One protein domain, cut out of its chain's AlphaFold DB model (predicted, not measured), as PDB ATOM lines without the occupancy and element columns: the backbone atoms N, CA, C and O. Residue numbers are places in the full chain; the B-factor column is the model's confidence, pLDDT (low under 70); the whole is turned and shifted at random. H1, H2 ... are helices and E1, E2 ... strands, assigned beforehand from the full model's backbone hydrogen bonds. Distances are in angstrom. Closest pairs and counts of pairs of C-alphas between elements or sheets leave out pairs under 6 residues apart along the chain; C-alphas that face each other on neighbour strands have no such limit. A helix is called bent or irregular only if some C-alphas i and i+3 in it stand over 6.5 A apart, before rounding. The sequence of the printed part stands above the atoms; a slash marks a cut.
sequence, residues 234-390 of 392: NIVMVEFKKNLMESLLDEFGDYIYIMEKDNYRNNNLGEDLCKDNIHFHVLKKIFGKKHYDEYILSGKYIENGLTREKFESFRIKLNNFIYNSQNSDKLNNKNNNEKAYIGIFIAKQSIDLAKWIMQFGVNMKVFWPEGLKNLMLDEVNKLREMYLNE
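What this domain is: This is residues 234 to 390 of the 392 residues of the protein "WYL domain-containing protein" of Intestinibacter bartlettii (UniProt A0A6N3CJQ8). A strongly twisted sheet of four strands forms the core, with H1 over one face and the long H4 and the arm H2a over the other, making three layers. H5 and H6 pack on each other and on the E4 edge of the sheet, and residues 381 to 390 stick out as an arm. The printed part has 157 residues, with six named helices and four named strands in the order E1 H1 E2 H2 H3 H4 E3 H5 E4 H6. The antiparallel sheet runs E2 E3 E1 E4; the class is mixed, helices and strands. The whole is compact, with a radius of gyration of the C-alphas of 16.9 A and spans of 57 by 43 by 27 A.

How they stand to each other: E1, residues 234 to 241, and E3, residues 340 to 348, are antiparallel neighbours at 151 degrees, with N 238 and O 343 2.9 A apart, within hydrogen-bond range. E3 bends by 56 degrees at residue 345. H1, residues 242 to 252, is on the sheet at a height of 8.9 A and runs along the strands, at 21 degrees to E3 on the local plane. E2, residues 257 to 260, is antiparallel to E3, with N 257 and O 344 at 2.8 A. E1, H1 and E2 form a split strand-helix-strand unit, two strands running the same way with E3 between them; its crossover is right-handed. H2, residues 275 to 297, was assigned as one helix by its hydrogen bonds but is bent, with C-alphas 286 and 289 9.1 A apart; its arms, H2a to residue 286 and H2b from 289, stand at a steep tilt of 50 degrees. H2a is on the sheet, its closest C-alphas to E3 being those of Ile 286 and Phe 345, 5.7 A apart. H2b is not on the sheet, and neither is H3, residues 300 to 303. H3 and H4, residues 305 to 328, touch only at the corner, and only just, with 3 pairs of C-alphas within 8 A, the closest being Ile 302 and Arg 308 at 5.5 A. H4 is on the same face as H2a, opposite H1, at a height of 10.0 A, and runs along the strands, at 1 degrees to E1 on the local plane. E4, residues 364 to 368, is antiparallel to E1, with N 239 and O 365 at 2.8 A. H5, residues 351 to 358, and residues 372 to 376 of H6, residues 370 to 388, touch, with the C-alphas of Ala 354 and Met 376 closest at 5.6 A; H5 and H6 are only just about perpendicular, at 71 degrees. E3, H5 and E4 form a second split unit, with E1 between the strands, also right-handed. Every O i to N i+4 pair is within hydrogen-bond range in H4, H5 and H6; the figures are 5 of 7 in H1, 6 of 8 in H2a and 4 of 5 in H2b, and H3 is too short for such a pair.

Where its parts are: E1 begins at C-alpha 234, (-30.038, 25.342, -18.640), and is 22.3 A long. H1 measures 15.7 A, H2a 18.6 A and E3 24.1 A. H4, the longest helix, runs 35.0 A from C-alpha 305 at (-43.582, 25.541, -14.180). H6 runs 26.3 A and ends at C-alpha 388, (-4.024, 7.817, -6.522). H1 and H2a are irregular: C-alphas 243 and 246 are 7.1 A apart, and C-alphas 276 and 279 are 8.3 A apart.

The domain as a whole: The two C-alphas farthest apart, those of Ser 298 and Glu 390, are 56.8 A apart. The printed part has no cut. The links E2 to H2 and H4 to E3 are long. Residues 330 to 337 and 381 to 390 stand free. The mean pLDDT of the printed part is 78.6; under 70 are residues 270 to 276, 290 to 291, 325 to 338 and 389 to 390.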
ATOM      1  N   ASN A 234     -30.111  24.502 -19.825       76.31
ATOM      2  CA  ASN A 234     -30.038  25.342 -18.640       76.31
ATOM      3  C   ASN A 234     -29.173  26.568 -18.939       76.31
ATOM      4  O   ASN A 234     -28.284  26.526 -19.789       76.31
ATOM      5  N   ILE A 235     -29.431  27.654 -18.213       85.81
ATOM      6  CA  ILE A 235     -28.485  28.767 -18.146       85.81
ATOM      7  C   ILE A 235     -27.236  28.238 -17.427       85.81
ATOM      8  O   ILE A 235     -27.335  27.425 -16.510       85.81
ATOM      9  N   VAL A 236     -26.053  28.629 -17.859       89.31
ATOM     10  CA  VAL A 236     -24.797  28.226 -17.229       89.31
ATOM     11  C   VAL A 236     -24.033  29.491 -16.907       89.31
ATOM     12  O   VAL A 236     -23.904  30.372 -17.751       89.31
ATOM     13  N   MET A 237     -23.572  29.591 -15.663       91.69
ATOM     14  CA  MET A 237     -22.736  30.684 -15.187       91.69
ATOM     15  C   MET A 237     -21.360  30.123 -14.860       91.69
ATOM     16  O   MET A 237     -21.238  29.198 -14.048       91.69
ATOM     17  N   VAL A 238     -20.333  30.694 -15.471       91.88
ATOM     18  CA  VAL A 238     -18.940  30.268 -15.324       91.88
ATOM     19  C   VAL A 238     -18.072  31.457 -14.950       91.88
ATOM     20  O   VAL A 238     -18.284  32.560 -15.439       91.88
ATOM     21  N   GLU A 239     -17.090  31.228 -14.094       92.06
ATOM     22  CA  GLU A 239     -15.993  32.148 -13.833       92.06
ATOM     23  C   GLU A 239     -14.788  31.719 -14.669       92.06
ATOM     24  O   GLU A 239     -14.459  30.534 -14.698       92.06
ATOM     25  N   PHE A 240     -14.136  32.654 -15.354       92.25
ATOM     26  CA  PHE A 240     -12.995  32.353 -16.213       92.25
ATOM     27  C   PHE A 240     -11.968  33.492 -16.254       92.25
ATOM     28  O   PHE A 240     -12.282  34.650 -15.978       92.25
ATOM     29  N   LYS A 241     -10.723  33.162 -16.602       90.56
ATOM     30  CA  LYS A 241      -9.632  34.137 -16.773       90.56
ATOM     31  C   LYS A 241      -9.639  34.784 -18.164       90.56
ATOM     32  O   LYS A 241     -10.094  34.177 -19.129       90.56
ATOM     33  N   LYS A 242      -9.050  35.982 -18.302       87.88
ATOM     34  CA  LYS A 242      -9.008  36.744 -19.575       87.88
ATOM     35  C   LYS A 242      -8.535  35.925 -20.789       87.88
ATOM     36  O   LYS A 242      -9.065  36.099 -21.878       87.88
ATOM     37  N   ASN A 243      -7.569  35.024 -20.612       85.69
ATOM     38  CA  ASN A 243      -7.009  34.199 -21.691       85.69
ATOM     39  C   ASN A 243      -8.024  33.251 -22.365       85.69
ATOM     40  O   ASN A 243      -7.774  32.794 -23.477       85.69
ATOM     41  N   LEU A 244      -9.155  32.949 -21.719       87.56
ATOM     42  CA  LEU A 244     -10.219  32.114 -22.288       87.56
ATOM     43  C   LEU A 244     -11.318  32.920 -22.988       87.56
ATOM     44  O   LEU A 244     -12.217  32.321 -23.577       87.56
ATOM     45  N   MET A 245     -11.248  34.254 -22.944       87.06
ATOM     46  CA  MET A 245     -12.254  35.141 -23.531       87.06
ATOM     47  C   MET A 245     -12.497  34.818 -25.004       87.06
ATOM     48  O   MET A 245     -13.636  34.606 -25.409       87.06
ATOM     49  N   GLU A 246     -11.425  34.705 -25.789       82.25
ATOM     50  CA  GLU A 246     -11.535  34.412 -27.216       82.25
ATOM     51  C   GLU A 246     -12.199  33.066 -27.484       82.25
ATOM     52  O   GLU A 246     -13.052  32.971 -28.355       82.25
ATOM     53  N   SER A 247     -11.844  32.029 -26.721       83.75
ATOM     54  CA  SER A 247     -12.416  30.694 -26.912       83.75
ATOM     55  C   SER A 247     -13.904  30.660 -26.590       83.75
ATOM     56  O   SER A 247     -14.657  29.993 -27.288       83.75
ATOM     57  N   LEU A 248     -14.343  31.409 -25.576       85.12
ATOM     58  CA  LEU A 248     -15.765  31.536 -25.264       85.12
ATOM     59  C   LEU A 248     -16.520  32.335 -26.332       85.12
ATOM     60  O   LEU A 248     -17.644  31.979 -26.678       85.12
ATOM     61  N   LEU A 249     -15.919  33.397 -26.869       84.12
ATOM     62  CA  LEU A 249     -16.530  34.194 -27.935       84.12
ATOM     63  C   LEU A 249     -16.563  33.455 -29.278       84.12
ATOM     64  O   LEU A 249     -17.527  33.617 -30.026       84.12
ATOM     65  N   ASP A 250     -15.554  32.639 -29.578       78.00
ATOM     66  CA  ASP A 250     -15.538  31.769 -30.758       78.00
ATOM     67  C   ASP A 250     -16.636  30.694 -30.669       78.00
ATOM     68  O   ASP A 250     -17.290  30.406 -31.671       78.00
ATOM     69  N   GLU A 251     -16.875  30.155 -29.469       77.88
ATOM     70  CA  GLU A 251     -17.876  29.111 -29.223       77.88
ATOM     71  C   GLU A 251     -19.314  29.654 -29.220       77.88
ATOM     72  O   GLU A 251     -20.198  29.114 -29.886       77.88
ATOM     73  N   PHE A 252     -19.565  30.732 -28.469       79.00
ATOM     74  CA  PHE A 252     -20.920  31.230 -28.203       79.00
ATOM     75  C   PHE A 252     -21.298  32.479 -29.007       79.00
ATOM     76  O   PHE A 252     -22.479  32.824 -29.096       79.00
ATOM     77  N   GLY A 253     -20.333  33.174 -29.612       79.31
ATOM     78  CA  GLY A 253     -20.593  34.342 -30.451       79.31
ATOM     79  C   GLY A 253     -21.340  35.458 -29.723       79.31
ATOM     80  O   GLY A 253     -20.855  36.004 -28.735       79.31
ATOM     81  N   ASP A 254     -22.518  35.823 -30.237       76.62
ATOM     82  CA  ASP A 254     -23.384  36.855 -29.644       76.62
ATOM     83  C   ASP A 254     -24.213  36.358 -28.455       76.62
ATOM     84  O   ASP A 254     -24.754  37.176 -27.706       76.62
ATOM     85  N   TYR A 255     -24.316  35.039 -28.279       81.12
ATOM     86  CA  TYR A 255     -25.243  34.374 -27.358       81.12
ATOM     87  C   TYR A 255     -24.635  34.131 -25.970       81.12
ATOM     88  O   TYR A 255     -25.083  33.268 -25.212       81.12
ATOM     89  N   ILE A 256     -23.619  34.920 -25.618       86.00
ATOM     90  CA  ILE A 256     -22.983  34.938 -24.304       86.00
ATOM     91  C   ILE A 256     -23.020  36.349 -23.719       86.00
ATOM     92  O   ILE A 256     -22.748  37.353 -24.384       86.00
ATOM     93  N   TYR A 257     -23.353  36.428 -22.438       88.88
ATOM     94  CA  TYR A 257     -23.207  37.633 -21.637       88.88
ATOM     95  C   TYR A 257     -21.926  37.534 -20.813       88.88
ATOM     96  O   TYR A 257     -21.699  36.525 -20.143       88.88
ATOM     97  N   ILE A 258     -21.094  38.572 -20.862       90.19
ATOM     98  CA  ILE A 258     -19.794  38.604 -20.186       90.19
ATOM     99  C   ILE A 258     -19.695  39.872 -19.346       90.19
ATOM    100  O   ILE A 258     -20.013  40.959 -19.827       90.19
ATOM    101  N   MET A 259     -19.229  39.733 -18.103       88.38
ATOM    102  CA  MET A 259     -18.948  40.852 -17.199       88.38
ATOM    103  C   MET A 259     -17.678  40.619 -16.377       88.38
ATOM    104  O   MET A 259     -17.318  39.474 -16.097       88.38
ATOM    105  N   GLU A 260     -17.005  41.693 -15.972       86.38
ATOM    106  CA  GLU A 260     -15.885  41.625 -15.024       86.38
ATOM    107  C   GLU A 260     -16.407  41.224 -13.636       86.38
ATOM    108  O   GLU A 260     -17.412  41.756 -13.159       86.38
ATOM    109  N   LYS A 261     -15.744  40.261 -12.985       83.50
ATOM    110  CA  LYS A 261     -16.212  39.680 -11.715       83.50
ATOM    111  C   LYS A 261     -16.334  40.725 -10.604       83.50
ATOM    112  O   LYS A 261     -17.305  40.703  -9.852       83.50
ATOM    113  N   ASP A 262     -15.360  41.624 -10.539       80.12
ATOM    114  CA  ASP A 262     -15.286  42.664  -9.513       80.12
ATOM    115  C   ASP A 262     -16.009  43.948  -9.941       80.12
ATOM    116  O   ASP A 262     -16.299  44.792  -9.109       80.12
ATOM    117  N   ASN A 263     -16.376  44.088 -11.218       78.06
ATOM    118  CA  ASN A 263     -17.084  45.259 -11.726       78.06
ATOM    119  C   ASN A 263     -18.179  44.848 -12.717       78.06
ATOM    120  O   ASN A 263     -18.002  44.906 -13.933       78.06
ATOM    121  N   TYR A 264     -19.350  44.478 -12.195       73.69
ATOM    122  CA  TYR A 264     -20.487  44.027 -13.009       73.69
ATOM    123  C   TYR A 264     -21.009  45.079 -14.011       73.69
ATOM    124  O   TYR A 264     -21.717  44.729 -14.959       73.69
ATOM    125  N   ARG A 265     -20.691  46.370 -13.811       72.31
ATOM    126  CA  ARG A 265     -21.023  47.435 -14.775       72.31
ATOM    127  C   ARG A 265     -20.175  47.337 -16.034       72.31
ATOM    128  O   ARG A 265     -20.613  47.751 -17.098       72.31
ATOM    129  N   ASN A 266     -18.985  46.761 -15.911       76.38
ATOM    130  CA  ASN A 266     -18.120  46.488 -17.036       76.38
ATOM    131  C   ASN A 266     -18.558  45.183 -17.711       76.38
ATOM    132  O   ASN A 266     -18.108  44.088 -17.361       76.38
ATOM    133  N   ASN A 267     -19.516  45.307 -18.626       79.75
ATOM    134  CA  ASN A 267     -20.167  44.189 -19.296       79.75
ATOM    135  C   ASN A 267     -20.246  44.408 -20.805       79.75
ATOM    136  O   ASN A 267     -20.145  45.529 -21.290       79.75
ATOM    137  N   ASN A 268     -20.482  43.329 -21.545       78.38
ATOM    138  CA  ASN A 268     -20.544  43.356 -23.003       78.38
ATOM    139  C   ASN A 268     -21.833  43.940 -23.611       78.38
ATOM    140  O   ASN A 268     -22.088  43.734 -24.799       78.38
ATOM    141  N   LEU A 269     -22.659  44.631 -22.820       73.31
ATOM    142  CA  LEU A 269     -23.828  45.361 -23.316       73.31
ATOM    143  C   LEU A 269     -23.569  46.862 -23.454       73.31
ATOM    144  O   LEU A 269     -24.292  47.512 -24.198       73.31
ATOM    145  N   GLY A 270     -22.562  47.413 -22.766       60.09
ATOM    146  CA  GLY A 270     -22.261  48.851 -22.813       60.09
ATOM    147  C   GLY A 270     -23.366  49.741 -22.224       60.09
ATOM    148  O   GLY A 270     -23.338  50.956 -22.399       60.09
ATOM    149  N   GLU A 271     -24.340  49.146 -21.530       64.19
ATOM    150  CA  GLU A 271     -25.470  49.828 -20.905       64.19
ATOM    151  C   GLU A 271     -25.278  49.885 -19.383       64.19
ATOM    152  O   GLU A 271     -24.912  48.893 -18.742       64.19
ATOM    153  N   ASP A 272     -25.568  51.046 -18.788       52.88
ATOM    154  CA  ASP A 272     -25.594  51.235 -17.335       52.88
ATOM    155  C   ASP A 272     -26.890  50.605 -16.791       52.88
ATOM    156  O   ASP A 272     -27.940  51.238 -16.652       52.88
ATOM    157  N   LEU A 273     -26.859  49.286 -16.592       56.78
ATOM    158  CA  LEU A 273     -28.047  48.512 -16.246       56.78
ATOM    159  C   LEU A 273     -28.545  48.876 -14.840       56.78
ATOM    160  O   LEU A 273     -27.904  48.586 -13.826       56.78
ATOM    161  N   CYS A 274     -29.736  49.472 -14.768       55.53
ATOM    162  CA  CYS A 274     -30.425  49.714 -13.503       55.53
ATOM    163  C   CYS A 274     -30.705  48.372 -12.794       55.53
ATOM    164  O   CYS A 274     -31.136  47.401 -13.426       55.53
ATOM    165  N   LYS A 275     -30.452  48.314 -11.475       58.03
ATOM    166  CA  LYS A 275     -30.355  47.068 -10.679       58.03
ATOM    167  C   LYS A 275     -31.551  46.115 -10.818       58.03
ATOM    168  O   LYS A 275     -31.371  44.906 -10.702       58.03
ATOM    169  N   ASP A 276     -32.746  46.626 -11.102       57.09
ATOM    170  CA  ASP A 276     -33.980  45.840 -11.002       57.09
ATOM    171  C   ASP A 276     -34.231  44.879 -12.180       57.09
ATOM    172  O   ASP A 276     -35.003  43.930 -12.036       57.09
ATOM    173  N   ASN A 277     -33.526  45.027 -13.314       72.38
ATOM    174  CA  ASN A 277     -33.837  44.283 -14.549       72.38
ATOM    175  C   ASN A 277     -32.641  43.599 -15.235       72.38
ATOM    176  O   ASN A 277     -32.755  43.185 -16.389       72.38
ATOM    177  N   ILE A 278     -31.497  43.435 -14.561       79.19
ATOM    178  CA  ILE A 278     -30.275  42.876 -15.179       79.19
ATOM    179  C   ILE A 278     -30.524  41.484 -15.781       79.19
ATOM    180  O   ILE A 278     -30.137  41.226 -16.916       79.19
ATOM    181  N   HIS A 279     -31.243  40.614 -15.067       81.62
ATOM    182  CA  HIS A 279     -31.589  39.278 -15.556       81.62
ATOM    183  C   HIS A 279     -32.285  39.312 -16.927       81.62
ATOM    184  O   HIS A 279     -31.877  38.566 -17.807       81.62
ATOM    185  N   PHE A 280     -33.246  40.211 -17.172       80.56
ATOM    186  CA  PHE A 280     -33.896  40.328 -18.486       80.56
ATOM    187  C   PHE A 280     -32.931  40.727 -19.605       80.56
ATOM    188  O   PHE A 280     -33.033  40.196 -20.707       80.56
ATOM    189  N   HIS A 281     -31.971  41.610 -19.326       81.69
ATOM    190  CA  HIS A 281     -30.965  42.014 -20.310       81.69
ATOM    191  C   HIS A 281     -30.016  40.859 -20.638       81.69
ATOM    192  O   HIS A 281     -29.759  40.591 -21.811       81.69
ATOM    193  N   VAL A 282     -29.583  40.112 -19.615       84.38
ATOM    194  CA  VAL A 282     -28.793  38.887 -19.797       84.38
ATOM    195  C   VAL A 282     -29.567  37.881 -20.645       84.38
ATOM    196  O   VAL A 282     -29.030  37.375 -21.626       84.38
ATOM    197  N   LEU A 283     -30.842  37.639 -20.326       83.31
ATOM    198  CA  LEU A 283     -31.695  36.729 -21.092       83.31
ATOM    199  C   LEU A 283     -31.848  37.188 -22.546       83.31
ATOM    200  O   LEU A 283     -31.670  36.391 -23.463       83.31
ATOM    201  N   LYS A 284     -32.125  38.472 -22.779       81.12
ATOM    202  CA  LYS A 284     -32.239  39.042 -24.128       81.12
ATOM    203  C   LYS A 284     -30.963  38.845 -24.943       81.12
ATOM    204  O   LYS A 284     -31.049  38.552 -26.134       81.12
ATOM    205  N   LYS A 285     -29.797  38.981 -24.306       82.50
ATOM    206  CA  LYS A 285     -28.497  38.754 -24.943       82.50
ATOM    207  C   LYS A 285     -28.299  37.282 -25.308       82.50
ATOM    208  O   LYS A 285     -28.086  36.986 -26.476       82.50
ATOM    209  N   ILE A 286     -28.437  36.367 -24.346       81.00
ATOM    210  CA  ILE A 286     -28.143  34.939 -24.561       81.00
ATOM    211  C   ILE A 286     -29.175  34.225 -25.447       81.00
ATOM    212  O   ILE A 286     -28.839  33.247 -26.100       81.00
ATOM    213  N   PHE A 287     -30.428  34.696 -25.489       74.31
ATOM    214  CA  PHE A 287     -31.458  34.137 -26.374       74.31
ATOM    215  C   PHE A 287     -31.443  34.752 -27.777       74.31
ATOM    216  O   PHE A 287     -31.996  34.176 -28.712       74.31
ATOM    217  N   GLY A 288     -30.865  35.941 -27.933       72.38
ATOM    218  CA  GLY A 288     -31.079  36.760 -29.116       72.38
ATOM    219  C   GLY A 288     -32.515  37.297 -29.212       72.38
ATOM    220  O   GLY A 288     -33.447  36.860 -28.531       72.38
ATOM    221  N   LYS A 289     -32.707  38.282 -30.095       70.25
ATOM    222  CA  LYS A 289     -33.957  39.056 -30.187       70.25
ATOM    223  C   LYS A 289     -35.186  38.188 -30.481       70.25
ATOM    224  O   LYS A 289     -36.175  38.263 -29.764       70.25
ATOM    225  N   LYS A 290     -35.105  37.332 -31.504       68.56
ATOM    226  CA  LYS A 290     -36.236  36.512 -31.969       68.56
ATOM    227  C   LYS A 290     -36.783  35.605 -30.861       68.56
ATOM    228  O   LYS A 290     -37.989  35.561 -30.645       68.56
ATOM    229  N   HIS A 291     -35.902  34.905 -30.150       68.44
ATOM    230  CA  HIS A 291     -36.309  33.944 -29.125       68.44
ATOM    231  C   HIS A 291     -36.700  34.608 -27.812       68.44
ATOM    232  O   HIS A 291     -37.607  34.128 -27.133       68.44
ATOM    233  N   TYR A 292     -36.066  35.732 -27.472       73.94
ATOM    234  CA  TYR A 292     -36.505  36.543 -26.346       73.94
ATOM    235  C   TYR A 292     -37.955  37.008 -26.535       73.94
ATOM    236  O   TYR A 292     -38.779  36.838 -25.635       73.94
ATOM    237  N   ASP A 293     -38.289  37.512 -27.723       73.75
ATOM    238  CA  ASP A 293     -39.643  37.972 -28.035       73.75
ATOM    239  C   ASP A 293     -40.644  36.802 -28.028       73.75
ATOM    240  O   ASP A 293     -41.718  36.889 -27.429       73.75
ATOM    241  N   GLU A 294     -40.272  35.673 -28.639       71.38
ATOM    242  CA  GLU A 294     -41.143  34.502 -28.754       71.38
ATOM    243  C   GLU A 294     -41.404  33.784 -27.424       71.38
ATOM    244  O   GLU A 294     -42.454  33.156 -27.291       71.38
ATOM    245  N   TYR A 295     -40.460  33.809 -26.479       70.69
ATOM    246  CA  TYR A 295     -40.511  32.958 -25.285       70.69
ATOM    247  C   TYR A 295     -40.617  33.740 -23.974       70.69
ATOM    248  O   TYR A 295     -41.360  33.330 -23.077       70.69
ATOM    249  N   ILE A 296     -39.889  34.856 -23.854       77.00
ATOM    250  CA  ILE A 296     -39.884  35.703 -22.656       77.00
ATOM    251  C   ILE A 296     -41.005  36.740 -22.738       77.00
ATOM    252  O   ILE A 296     -41.872  36.751 -21.865       77.00
ATOM    253  N   LEU A 297     -41.051  37.566 -23.793       76.38
ATOM    254  CA  LEU A 297     -42.085  38.608 -23.915       76.38
ATOM    255  C   LEU A 297     -43.488  38.035 -24.115       76.38
ATOM    256  O   LEU A 297     -44.456  38.606 -23.623       76.38
ATOM    257  N   SER A 298     -43.607  36.894 -24.795       78.88
ATOM    258  CA  SER A 298     -44.900  36.236 -24.989       78.88
ATOM    259  C   SER A 298     -45.477  35.614 -23.706       78.88
ATOM    260  O   SER A 298     -46.600  35.119 -23.737       78.88
ATOM    261  N   GLY A 299     -44.697  35.524 -22.620       73.62
ATOM    262  CA  GLY A 299     -45.096  34.858 -21.377       73.62
ATOM    263  C   GLY A 299     -45.107  33.323 -21.421       73.62
ATOM    264  O   GLY A 299     -45.446  32.702 -20.416       73.62
ATOM    265  N   LYS A 300     -44.681  32.682 -22.523       72.25
ATOM    266  CA  LYS A 300     -44.678  31.206 -22.663       72.25
ATOM    267  C   LYS A 300     -43.870  30.510 -21.565       72.25
ATOM    268  O   LYS A 300     -44.209  29.410 -21.137       72.25
ATOM    269  N   TYR A 301     -42.811  31.150 -21.066       72.75
ATOM    270  CA  TYR A 301     -42.015  30.610 -19.961       72.75
ATOM    271  C   TYR A 301     -42.803  30.443 -18.647       72.75
ATOM    272  O   TYR A 301     -42.405  29.631 -17.813       72.75
ATOM    273  N   ILE A 302     -43.896  31.195 -18.454       72.06
ATOM    274  CA  ILE A 302     -44.752  31.147 -17.256       72.06
ATOM    275  C   ILE A 302     -45.654  29.912 -17.288       72.06
ATOM    276  O   ILE A 302     -45.923  29.324 -16.242       72.06
ATOM    277  N   GLU A 303     -46.084  29.502 -18.483       71.75
ATOM    278  CA  GLU A 303     -46.950  28.337 -18.697       71.75
ATOM    279  C   GLU A 303     -46.246  27.024 -18.320       71.75
ATOM    280  O   GLU A 303     -46.889  26.053 -17.922       71.75
ATOM    281  N   ASN A 304     -44.909  26.996 -18.378       76.75
ATOM    282  CA  ASN A 304     -44.095  25.852 -17.983       76.75
ATOM    283  C   ASN A 304     -43.466  26.064 -16.595       76.75
ATOM    284  O   ASN A 304     -42.449  26.747 -16.453       76.75
ATOM    285  N   GLY A 305     -44.032  25.414 -15.572       76.75
ATOM    286  CA  GLY A 305     -43.582  25.541 -14.180       76.75
ATOM    287  C   GLY A 305     -42.089  25.261 -13.966       76.75
ATOM    288  O   GLY A 305     -41.427  26.014 -13.254       76.75
ATOM    289  N   LEU A 306     -41.529  24.255 -14.650       75.06
ATOM    290  CA  LEU A 306     -40.102  23.916 -14.549       75.06
ATOM    291  C   LEU A 306     -39.216  25.042 -15.098       75.06
ATOM    292  O   LEU A 306     -38.167  25.361 -14.544       75.06
ATOM    293  N   THR A 307     -39.622  25.643 -16.213       74.62
ATOM    294  CA  THR A 307     -38.870  26.734 -16.834       74.62
ATOM    295  C   THR A 307     -38.951  28.006 -15.997       74.62
ATOM    296  O   THR A 307     -37.932  28.666 -15.793       74.62
ATOM    297  N   ARG A 308     -40.130  28.313 -15.446       79.06
ATOM    298  CA  ARG A 308     -40.313  29.418 -14.501       79.06
ATOM    299  C   ARG A 308     -39.404  29.283 -13.278       79.06
ATOM    300  O   ARG A 308     -38.726  30.243 -12.923       79.06
ATOM    301  N   GLU A 309     -39.344  28.100 -12.673       82.25
ATOM    302  CA  GLU A 309     -38.480  27.837 -11.515       82.25
ATOM    303  C   GLU A 309     -36.993  28.044 -11.846       82.25
ATOM    304  O   GLU A 309     -36.268  28.690 -11.085       82.25
ATOM    305  N   LYS A 310     -36.539  27.572 -13.017       81.62
ATOM    306  CA  LYS A 310     -35.165  27.805 -13.491       81.62
ATOM    307  C   LYS A 310     -34.842  29.296 -13.611       81.62
ATOM    308  O   LYS A 310     -33.765  29.709 -13.187       81.62
ATOM    309  N   PHE A 311     -35.753  30.097 -14.168       83.12
ATOM    310  CA  PHE A 311     -35.545  31.540 -14.314       83.12
ATOM    311  C   PHE A 311     -35.520  32.275 -12.974       83.12
ATOM    312  O   PHE A 311     -34.656  33.129 -12.780       83.12
ATOM    313  N   GLU A 312     -36.400  31.927 -12.032       84.12
ATOM    314  CA  GLU A 312     -36.376  32.527 -10.690       84.12
ATOM    315  C   GLU A 312     -35.110  32.132  -9.919       84.12
ATOM    316  O   GLU A 312     -34.450  32.983  -9.321       84.12
ATOM    317  N   SER A 313     -34.702  30.862  -9.999       86.00
ATOM    318  CA  SER A 313     -33.447  30.388  -9.405       86.00
ATOM    319  C   SER A 313     -32.237  31.138  -9.972       86.00
ATOM    320  O   SER A 313     -31.387  31.622  -9.217       86.00
ATOM    321  N   PHE A 314     -32.193  31.310 -11.298       87.75
ATOM    322  CA  PHE A 314     -31.174  32.108 -11.976       87.75
ATOM    323  C   PHE A 314     -31.185  33.568 -11.506       87.75
ATOM    324  O   PHE A 314     -30.136  34.096 -11.133       87.75
ATOM    325  N   ARG A 315     -32.360  34.206 -11.455       86.69
ATOM    326  CA  ARG A 315     -32.522  35.594 -11.002       86.69
ATOM    327  C   ARG A 315     -31.976  35.793  -9.589       86.69
ATOM    328  O   ARG A 315     -31.212  36.728  -9.357       86.69
ATOM    329  N   ILE A 316     -32.321  34.902  -8.657       86.94
ATOM    330  CA  ILE A 316     -31.832  34.950  -7.272       86.94
ATOM    331  C   ILE A 316     -30.305  34.812  -7.237       86.94
ATOM    332  O   ILE A 316     -29.626  35.592  -6.567       86.94
ATOM    333  N   LYS A 317     -29.743  33.845  -7.974       88.31
ATOM    334  CA  LYS A 317     -28.291  33.614  -8.004       88.31
ATOM    335  C   LYS A 317     -27.519  34.786  -8.605       88.31
ATOM    336  O   LYS A 317     -26.501  35.176  -8.035       88.31
ATOM    337  N   LEU A 318     -28.018  35.365  -9.693       86.38
ATOM    338  CA  LEU A 318     -27.422  36.536 -10.329       86.38
ATOM    339  C   LEU A 318     -27.448  37.754  -9.396       86.38
ATOM    340  O   LEU A 318     -26.426  38.413  -9.214       86.38
ATOM    341  N   ASN A 319     -28.584  38.019  -8.747       84.94
ATOM    342  CA  ASN A 319     -28.712  39.141  -7.815       84.94
ATOM    343  C   ASN A 319     -27.790  38.991  -6.600       84.94
ATOM    344  O   ASN A 319     -27.132  39.953  -6.208       84.94
ATOM    345  N   ASN A 320     -27.687  37.782  -6.040       84.00
ATOM    346  CA  ASN A 320     -26.765  37.503  -4.938       84.00
ATOM    347  C   ASN A 320     -25.302  37.715  -5.352       84.00
ATOM    348  O   ASN A 320     -24.519  38.263  -4.578       84.00
ATOM    349  N   PHE A 321     -24.930  37.317  -6.574       82.38
ATOM    350  CA  PHE A 321     -23.593  37.566  -7.113       82.38
ATOM    351  C   PHE A 321     -23.290  39.072  -7.199       82.38
ATOM    352  O   PHE A 321     -22.280  39.529  -6.666       82.38
ATOM    353  N   ILE A 322     -24.199  39.849  -7.794       80.50
ATOM    354  CA  ILE A 322     -24.044  41.303  -7.956       80.50
ATOM    355  C   ILE A 322     -23.976  42.010  -6.596       80.50
ATOM    356  O   ILE A 322     -23.167  42.918  -6.404       80.50
ATOM    357  N   TYR A 323     -24.801  41.589  -5.634       76.81
ATOM    358  CA  TYR A 323     -24.779  42.132  -4.277       76.81
ATOM    359  C   TYR A 323     -23.433  41.887  -3.579       76.81
ATOM    360  O   TYR A 323     -22.884  42.792  -2.952       76.81
ATOM    361  N   ASN A 324     -22.869  40.685  -3.727       73.44
ATOM    362  CA  ASN A 324     -21.570  40.351  -3.146       73.44
ATOM    363  C   ASN A 324     -20.425  41.156  -3.781       73.44
ATOM    364  O   ASN A 324     -19.577  41.653  -3.043       73.44
ATOM    365  N   SER A 325     -20.441  41.352  -5.104       67.69
ATOM    366  CA  SER A 325     -19.464  42.198  -5.819       67.69
ATOM    367  C   SER A 325     -19.500  43.661  -5.337       67.69
ATOM    368  O   SER A 325     -18.458  44.253  -5.069       67.69
ATOM    369  N   GLN A 326     -20.688  44.225  -5.086       64.88
ATOM    370  CA  GLN A 326     -20.817  45.591  -4.542       64.88
ATOM    371  C   GLN A 326     -20.237  45.749  -3.127       64.88
ATOM    372  O   GLN A 326     -19.840  46.849  -2.737       64.88
ATOM    373  N   ASN A 327     -20.229  44.677  -2.332       59.47
ATOM    374  CA  ASN A 327     -19.679  44.703  -0.979       59.47
ATOM    375  C   ASN A 327     -18.159  44.483  -0.966       59.47
ATOM    376  O   ASN A 327     -17.492  45.040  -0.093       59.47
ATOM    377  N   SER A 328     -17.596  43.740  -1.928       54.16
ATOM    378  CA  SER A 328     -16.139  43.599  -2.074       54.16
ATOM    379  C   SER A 328     -15.455  44.892  -2.526       54.16
ATOM    380  O   SER A 328     -14.362  45.185  -2.039       54.16
ATOM    381  N   ASP A 329     -16.129  45.718  -3.337       50.62
ATOM    382  CA  ASP A 329     -15.644  47.050  -3.750       50.62
ATOM    383  C   ASP A 329     -15.424  48.011  -2.570       50.62
ATOM    384  O   ASP A 329     -14.639  48.955  -2.658       50.62
ATOM    385  N   LYS A 330     -16.091  47.778  -1.430       49.03
ATOM    386  CA  LYS A 330     -15.921  48.598  -0.220       49.03
ATOM    387  C   LYS A 330     -14.736  48.180   0.651       49.03
ATOM    388  O   LYS A 330     -14.388  48.942   1.551       49.03
ATOM    389  N   LEU A 331     -14.140  47.000   0.434       43.75
ATOM    390  CA  LEU A 331     -13.185  46.415   1.385       43.75
ATOM    391  C   LEU A 331     -11.769  46.182   0.839       43.75
ATOM    392  O   LEU A 331     -10.852  46.097   1.647       43.75
ATOM    393  N   ASN A 332     -11.539  46.141  -0.478       41.44
ATOM    394  CA  ASN A 332     -10.207  45.834  -1.015       41.44
ATOM    395  C   ASN A 332      -9.678  46.891  -1.984       41.44
ATOM    396  O   ASN A 332      -9.922  46.863  -3.184       41.44
ATOM    397  N   ASN A 333      -8.832  47.762  -1.440       46.06
ATOM    398  CA  ASN A 333      -7.821  48.489  -2.188       46.06
ATOM    399  C   ASN A 333      -6.489  47.750  -1.957       46.06
ATOM    400  O   ASN A 333      -5.834  48.030  -0.953       46.06
ATOM    401  N   LYS A 334      -6.141  46.759  -2.802       42.28
ATOM    402  CA  LYS A 334      -4.752  46.395  -3.191       42.28
ATOM    403  C   LYS A 334      -4.596  45.043  -3.916       42.28
ATOM    404  O   LYS A 334      -4.984  44.001  -3.407       42.28
ATOM    405  N   ASN A 335      -3.803  45.146  -4.986       39.25
ATOM    406  CA  ASN A 335      -2.733  44.257  -5.464       39.25
ATOM    407  C   ASN A 335      -3.071  42.976  -6.257       39.25
ATOM    408  O   ASN A 335      -3.532  41.981  -5.715       39.25
ATOM    409  N   ASN A 336      -2.661  43.016  -7.536       46.34
ATOM    410  CA  ASN A 336      -2.201  41.916  -8.397       46.34
ATOM    411  C   ASN A 336      -2.981  40.595  -8.348       46.34
ATOM    412  O   ASN A 336      -2.407  39.561  -8.021       46.34
ATOM    413  N   ASN A 337      -4.235  40.598  -8.794       51.53
ATOM    414  CA  ASN A 337      -4.889  39.372  -9.244       51.53
ATOM    415  C   ASN A 337      -5.330  39.541 -10.696       51.53
ATOM    416  O   ASN A 337      -5.914  40.560 -11.062       51.53
ATOM    417  N   GLU A 338      -4.996  38.561 -11.537       65.19
ATOM    418  CA  GLU A 338      -5.473  38.480 -12.918       65.19
ATOM    419  C   GLU A 338      -6.984  38.726 -12.968       65.19
ATOM    420  O   GLU A 338      -7.742  38.116 -12.211       65.19
ATOM    421  N   LYS A 339      -7.424  39.609 -13.871       78.69
ATOM    422  CA  LYS A 339      -8.847  39.917 -14.044       78.69
ATOM    423  C   LYS A 339      -9.636  38.643 -14.347       78.69
ATOM    424  O   LYS A 339      -9.356  37.950 -15.332       78.69
ATOM    425  N   ALA A 340     -10.634  38.372 -13.513       87.69
ATOM    426  CA  ALA A 340     -11.592  37.295 -13.702       87.69
ATOM    427  C   ALA A 340     -12.898  37.838 -14.292       87.69
ATOM    428  O   ALA A 340     -13.331  38.955 -13.997       87.69
ATOM    429  N   TYR A 341     -13.542  37.019 -15.111       90.69
ATOM    430  CA  TYR A 341     -14.773  37.342 -15.814       90.69
ATOM    431  C   TYR A 341     -15.839  36.303 -15.496       90.69
ATOM    432  O   TYR A 341     -15.533  35.139 -15.233       90.69
ATOM    433  N   ILE A 342     -17.098  36.726 -15.537       91.50
ATOM    434  CA  ILE A 342     -18.253  35.839 -15.481       91.50
ATOM    435  C   ILE A 342     -18.868  35.751 -16.868       91.50
ATOM    436  O   ILE A 342     -19.225  36.770 -17.454       91.50
ATOM    437  N   GLY A 343     -19.010  34.524 -17.361       91.12
ATOM    438  CA  GLY A 343     -19.705  34.196 -18.599       91.12
ATOM    439  C   GLY A 343     -21.054  33.571 -18.282       91.12
ATOM    440  O   GLY A 343     -21.145  32.689 -17.425       91.12
ATOM    441  N   ILE A 344     -22.100  34.028 -18.959       90.69
ATOM    442  CA  ILE A 344     -23.447  33.473 -18.861       90.69
ATOM    443  C   ILE A 344     -23.913  33.110 -20.264       90.69
ATOM    444  O   ILE A 344     -23.983  33.976 -21.133       90.69
ATOM    445  N   PHE A 345     -24.238  31.843 -20.480       87.94
ATOM    446  CA  PHE A 345     -24.707  31.316 -21.764       87.94
ATOM    447  C   PHE A 345     -25.714  30.189 -21.532       87.94
ATOM    448  O   PHE A 345     -25.978  29.793 -20.395       87.94
ATOM    449  N   ILE A 346     -26.304  29.672 -22.606       82.19
ATOM    450  CA  ILE A 346     -27.245  28.550 -22.551       82.19
ATOM    451  C   ILE A 346     -26.549  27.306 -23.069       82.19
ATOM    452  O   ILE A 346     -25.976  27.321 -24.152       82.19
ATOM    453  N   ALA A 347     -26.631  26.217 -22.310       79.69
ATOM    454  CA  ALA A 347     -26.104  24.934 -22.746       79.69
ATOM    455  C   ALA A 347     -26.931  23.762 -22.209       79.69
ATOM    456  O   ALA A 347     -27.609  23.837 -21.177       79.69
ATOM    457  N   LYS A 348     -26.865  22.639 -22.922       79.69
ATOM    458  CA  LYS A 348     -27.428  21.363 -22.480       79.69
ATOM    459  C   LYS A 348     -26.553  20.792 -21.372       79.69
ATOM    460  O   LYS A 348     -25.386  20.474 -21.596       79.69
ATOM    461  N   GLN A 349     -27.133  20.615 -20.187       78.12
ATOM    462  CA  GLN A 349     -26.419  19.980 -19.085       78.12
ATOM    463  C   GLN A 349     -26.127  18.521 -19.457       78.12
ATOM    464  O   GLN A 349     -27.038  17.699 -19.583       78.12
ATOM    465  N   SER A 350     -24.852  18.231 -19.689       81.69
ATOM    466  CA  SER A 350     -24.357  16.962 -20.216       81.69
ATOM    467  C   SER A 350     -22.951  16.685 -19.687       81.69
ATOM    468  O   SER A 350     -22.259  17.593 -19.223       81.69
ATOM    469  N   ILE A 351     -22.538  15.420 -19.766       79.75
ATOM    470  CA  ILE A 351     -21.164  15.008 -19.458       79.75
ATOM    471  C   ILE A 351     -20.189  15.655 -20.451       79.75
ATOM    472  O   ILE A 351     -19.100  16.055 -20.056       79.75
ATOM    473  N   ASP A 352     -20.598  15.838 -21.707       81.31
ATOM    474  CA  ASP A 352     -19.770  16.470 -22.739       81.31
ATOM    475  C   ASP A 352     -19.472  17.934 -22.408       81.31
ATOM    476  O   ASP A 352     -18.324  18.359 -22.500       81.31
ATOM    477  N   LEU A 353     -20.468  18.678 -21.911       82.62
ATOM    478  CA  LEU A 353     -20.249  20.033 -21.403       82.62
ATOM    479  C   LEU A 353     -19.290  20.037 -20.205       82.62
ATOM    480  O   LEU A 353     -18.408  20.884 -20.137       82.62
ATOM    481  N   ALA A 354     -19.432  19.097 -19.266       84.38
ATOM    482  CA  ALA A 354     -18.515  19.000 -18.131       84.38
ATOM    483  C   ALA A 354     -17.071  18.745 -18.601       84.38
ATOM    484  O   ALA A 354     -16.165  19.469 -18.193       84.38
ATOM    485  N   LYS A 355     -16.866  17.792 -19.519       84.19
ATOM    486  CA  LYS A 355     -15.557  17.490 -20.122       84.19
ATOM    487  C   LYS A 355     -14.978  18.682 -20.883       84.19
ATOM    488  O   LYS A 355     -13.798  18.984 -20.721       84.19
ATOM    489  N   TRP A 356     -15.808  19.391 -21.647       84.31
ATOM    490  CA  TRP A 356     -15.411  20.616 -22.342       84.31
ATOM    491  C   TRP A 356     -14.909  21.678 -21.365       84.31
ATOM    492  O   TRP A 356     -13.847  22.247 -21.571       84.31
ATOM    493  N   ILE A 357     -15.621  21.913 -20.259       85.88
ATOM    494  CA  ILE A 357     -15.178  22.886 -19.251       85.88
ATOM    495  C   ILE A 357     -13.880  22.414 -18.577       85.88
ATOM    496  O   ILE A 357     -12.973  23.216 -18.351       85.88
ATOM    497  N   MET A 358     -13.755  21.114 -18.293       84.62
ATOM    498  CA  MET A 358     -12.552  20.534 -17.681       84.62
ATOM    499  C   MET A 358     -11.299  20.700 -18.546       84.62
ATOM    500  O   MET A 358     -10.210  20.824 -17.986       84.62
ATOM    501  N   GLN A 359     -11.430  20.775 -19.876       85.88
ATOM    502  CA  GLN A 359     -10.293  20.998 -20.780       85.88
ATOM    503  C   GLN A 359      -9.557  22.319 -20.493       85.88
ATOM    504  O   GLN A 359      -8.381  22.470 -20.817       85.88
ATOM    505  N   PHE A 360     -10.241  23.285 -19.870       86.38
ATOM    506  CA  PHE A 360      -9.672  24.579 -19.502       86.38
ATOM    507  C   PHE A 360      -8.989  24.578 -18.125       86.38
ATOM    508  O   PHE A 360      -8.376  25.581 -17.738       86.38
ATOM    509  N   GLY A 361      -9.064  23.467 -17.386       85.62
ATOM    510  CA  GLY A 361      -8.417  23.286 -16.090       85.62
ATOM    511  C   GLY A 361      -8.778  24.378 -15.080       85.62
ATOM    512  O   GLY A 361      -9.933  24.769 -14.938       85.62
ATOM    513  N   VAL A 362      -7.769  24.905 -14.383       84.94
ATOM    514  CA  VAL A 362      -7.934  25.927 -13.329       84.94
ATOM    515  C   VAL A 362      -8.345  27.310 -13.847       84.94
ATOM    516  O   VAL A 362      -8.640  28.201 -13.051       84.94
ATOM    517  N   ASN A 363      -8.348  27.518 -15.165       87.31
ATOM    518  CA  ASN A 363      -8.674  28.811 -15.763       87.31
ATOM    519  C   ASN A 363     -10.186  29.037 -15.899       87.31
ATOM    520  O   ASN A 363     -10.589  30.148 -16.245       87.31
ATOM    521  N   MET A 364     -11.009  28.015 -15.629       90.50
ATOM    522  CA  MET A 364     -12.465  28.072 -15.721       90.50
ATOM    523  C   MET A 364     -13.132  27.296 -14.580       90.50
ATOM    524  O   MET A 364     -12.720  26.194 -14.225       90.50
ATOM    525  N   LYS A 365     -14.197  27.858 -14.008       90.94
ATOM    526  CA  LYS A 365     -14.940  27.276 -12.887       90.94
ATOM    527  C   LYS A 365     -16.439  27.462 -13.078       90.94
ATOM    528  O   LYS A 365     -16.907  28.573 -13.294       90.94
ATOM    529  N   VAL A 366     -17.219  26.395 -12.920       91.25
ATOM    530  CA  VAL A 366     -18.687  26.491 -12.939       91.25
ATOM    531  C   VAL A 366     -19.197  27.088 -11.630       91.25
ATOM    532  O   VAL A 366     -18.892  26.598 -10.541       91.25
ATOM    533  N   PHE A 367     -20.004  28.140 -11.749       87.19
ATOM    534  CA  PHE A 367     -20.704  28.779 -10.638       87.19
ATOM    535  C   PHE A 367     -22.149  28.276 -10.507       87.19
ATOM    536  O   PHE A 367     -22.637  28.073  -9.397       87.19
ATOM    537  N   TRP A 368     -22.832  28.056 -11.635       87.75
ATOM    538  CA  TRP A 368     -24.216  27.573 -11.697       87.75
ATOM    539  C   TRP A 368     -24.466  26.853 -13.034       87.75
ATOM    540  O   TRP A 368     -23.885  27.277 -14.035       87.75
ATOM    541  N   PRO A 369     -25.326  25.816 -13.116       88.44
ATOM    542  CA  PRO A 369     -26.171  25.226 -12.069       88.44
ATOM    543  C   PRO A 369     -25.447  24.209 -11.176       88.44
ATOM    544  O   PRO A 369     -24.467  23.593 -11.588       88.44
ATOM    545  N   GLU A 370     -25.973  23.976  -9.964       85.88
ATOM    546  CA  GLU A 370     -25.368  23.043  -8.992       85.88
ATOM    547  C   GLU A 370     -25.273  21.616  -9.549       85.88
ATOM    548  O   GLU A 370     -24.287  20.926  -9.327       85.88
ATOM    549  N   GLY A 371     -26.251  21.196 -10.357       86.50
ATOM    550  CA  GLY A 371     -26.198  19.892 -11.012       86.50
ATOM    551  C   GLY A 371     -24.999  19.732 -11.955       86.50
ATOM    552  O   GLY A 371     -24.427  18.651 -12.016       86.50
ATOM    553  N   LEU A 372     -24.596  20.784 -12.682       87.12
ATOM    554  CA  LEU A 372     -23.413  20.730 -13.552       87.12
ATOM    555  C   LEU A 372     -22.129  20.733 -12.720       87.12
ATOM    556  O   LEU A 372     -21.191  20.003 -13.024       87.12
ATOM    557  N   LYS A 373     -22.110  21.517 -11.643       88.56
ATOM    558  CA  LYS A 373     -20.994  21.558 -10.699       88.56
ATOM    559  C   LYS A 373     -20.765  20.202 -10.021       88.56
ATOM    560  O   LYS A 373     -19.624  19.765  -9.950       88.56
ATOM    561  N   ASN A 374     -21.829  19.518  -9.599       89.19
ATOM    562  CA  ASN A 374     -21.739  18.170  -9.029       89.19
ATOM    563  C   ASN A 374     -21.214  17.160 -10.056       89.19
ATOM    564  O   ASN A 374     -20.298  16.414  -9.741       89.19
ATOM    565  N   LEU A 375     -21.698  17.209 -11.305       87.81
ATOM    566  CA  LEU A 375     -21.168  16.365 -12.385       87.81
ATOM    567  C   LEU A 375     -19.664  16.580 -12.611       87.81
ATOM    568  O   LEU A 375     -18.932  15.616 -12.809       87.81
ATOM    569  N   MET A 376     -19.191  17.831 -12.567       87.19
ATOM    570  CA  MET A 376     -17.758  18.121 -12.670       87.19
ATOM    571  C   MET A 376     -16.970  17.600 -11.467       87.19
ATOM    572  O   MET A 376     -15.881  17.066 -11.650       87.19
ATOM    573  N   LEU A 377     -17.497  17.753 -10.247       88.50
ATOM    574  CA  LEU A 377     -16.851  17.242  -9.035       88.50
ATOM    575  C   LEU A 377     -16.721  15.716  -9.077       88.50
ATOM    576  O   LEU A 377     -15.646  15.202  -8.780       88.50
ATOM    577  N   ASP A 378     -17.771  15.012  -9.500       89.25
ATOM    578  CA  ASP A 378     -17.751  13.559  -9.660       89.25
ATOM    579  C   ASP A 378     -16.682  13.125 -10.673       89.25
ATOM    580  O   ASP A 378     -15.922  12.196 -10.410       89.25
ATOM    581  N   GLU A 379     -16.574  13.812 -11.813       87.12
ATOM    582  CA  GLU A 379     -15.601  13.460 -12.852       87.12
ATOM    583  C   GLU A 379     -14.153  13.766 -12.430       87.12
ATOM    584  O   GLU A 379     -13.248  12.967 -12.674       87.12
ATOM    585  N   VAL A 380     -13.929  14.881 -11.727       87.69
ATOM    586  CA  VAL A 380     -12.623  15.209 -11.131       87.69
ATOM    587  C   VAL A 380     -12.238  14.191 -10.055       87.69
ATOM    588  O   VAL A 380     -11.078  13.788  -9.995       87.69
ATOM    589  N   ASN A 381     -13.190  13.746  -9.229       88.88
ATOM    590  CA  ASN A 381     -12.937  12.731  -8.208       88.88
ATOM    591  C   ASN A 381     -12.573  11.379  -8.830       88.88
ATOM    592  O   ASN A 381     -11.586  10.788  -8.407       88.88
ATOM    593  N   LYS A 382     -13.279  10.936  -9.881       88.38
ATOM    594  CA  LYS A 382     -12.909   9.715 -10.621       88.38
ATOM    595  C   LYS A 382     -11.494   9.798 -11.189       88.38
ATOM    596  O   LYS A 382     -10.721   8.861 -11.031       88.38
ATOM    597  N   LEU A 383     -11.139  10.923 -11.821       87.00
ATOM    598  CA  LEU A 383      -9.776  11.135 -12.322       87.00
ATOM    599  C   LEU A 383      -8.763  11.065 -11.179       87.00
ATOM    600  O   LEU A 383      -7.752  10.383 -11.293       87.00
ATOM    601  N   ARG A 384      -9.046  11.732 -10.059       88.19
ATOM    602  CA  ARG A 384      -8.181  11.710  -8.878       88.19
ATOM    603  C   ARG A 384      -7.986  10.289  -8.336       88.19
ATOM    604  O   ARG A 384      -6.859   9.940  -8.010       88.19
ATOM    605  N   GLU A 385      -9.045   9.489  -8.241       90.94
ATOM    606  CA  GLU A 385      -8.975   8.094  -7.782       90.94
ATOM    607  C   GLU A 385      -8.118   7.224  -8.710       90.94
ATOM    608  O   GLU A 385      -7.311   6.441  -8.216       90.94
ATOM    609  N   MET A 386      -8.221   7.403 -10.032       88.38
ATOM    610  CA  MET A 386      -7.397   6.660 -10.996       88.38
ATOM    611  C   MET A 386      -5.895   6.863 -10.764       88.38
ATOM    612  O   MET A 386      -5.156   5.889 -10.754       88.38
ATOM    613  N   TYR A 387      -5.452   8.102 -10.526       86.88
ATOM    614  CA  TYR A 387      -4.026   8.410 -10.336       86.88
ATOM    615  C   TYR A 387      -3.525   8.212  -8.897       86.88
ATOM    616  O   TYR A 387      -2.319   8.173  -8.670       86.88
ATOM    617  N   LEU A 388      -4.417   8.118  -7.905       83.75
ATOM    618  CA  LEU A 388      -4.024   7.817  -6.522       83.75
ATOM    619  C   LEU A 388      -3.847   6.314  -6.275       83.75
ATOM    620  O   LEU A 388      -3.058   5.950  -5.408       83.75
ATOM    621  N   ASN A 389      -4.539   5.465  -7.039       66.31
ATOM    622  CA  ASN A 389      -4.488   4.006  -6.906       66.31
ATOM    623  C   ASN A 389      -3.312   3.349  -7.664       66.31
ATOM    624  O   ASN A 389      -3.211   2.129  -7.666       66.31
ATOM    625  N   GLU A 390      -2.435   4.129  -8.308       59.72
ATOM    626  CA  GLU A 390      -1.245   3.633  -9.031       59.72
ATOM    627  C   GLU A 390       0.047   3.644  -8.186       59.72
ATOM    628  O   GLU A 390       1.122   3.351  -8.702       59.72
TER     629      GLU A 390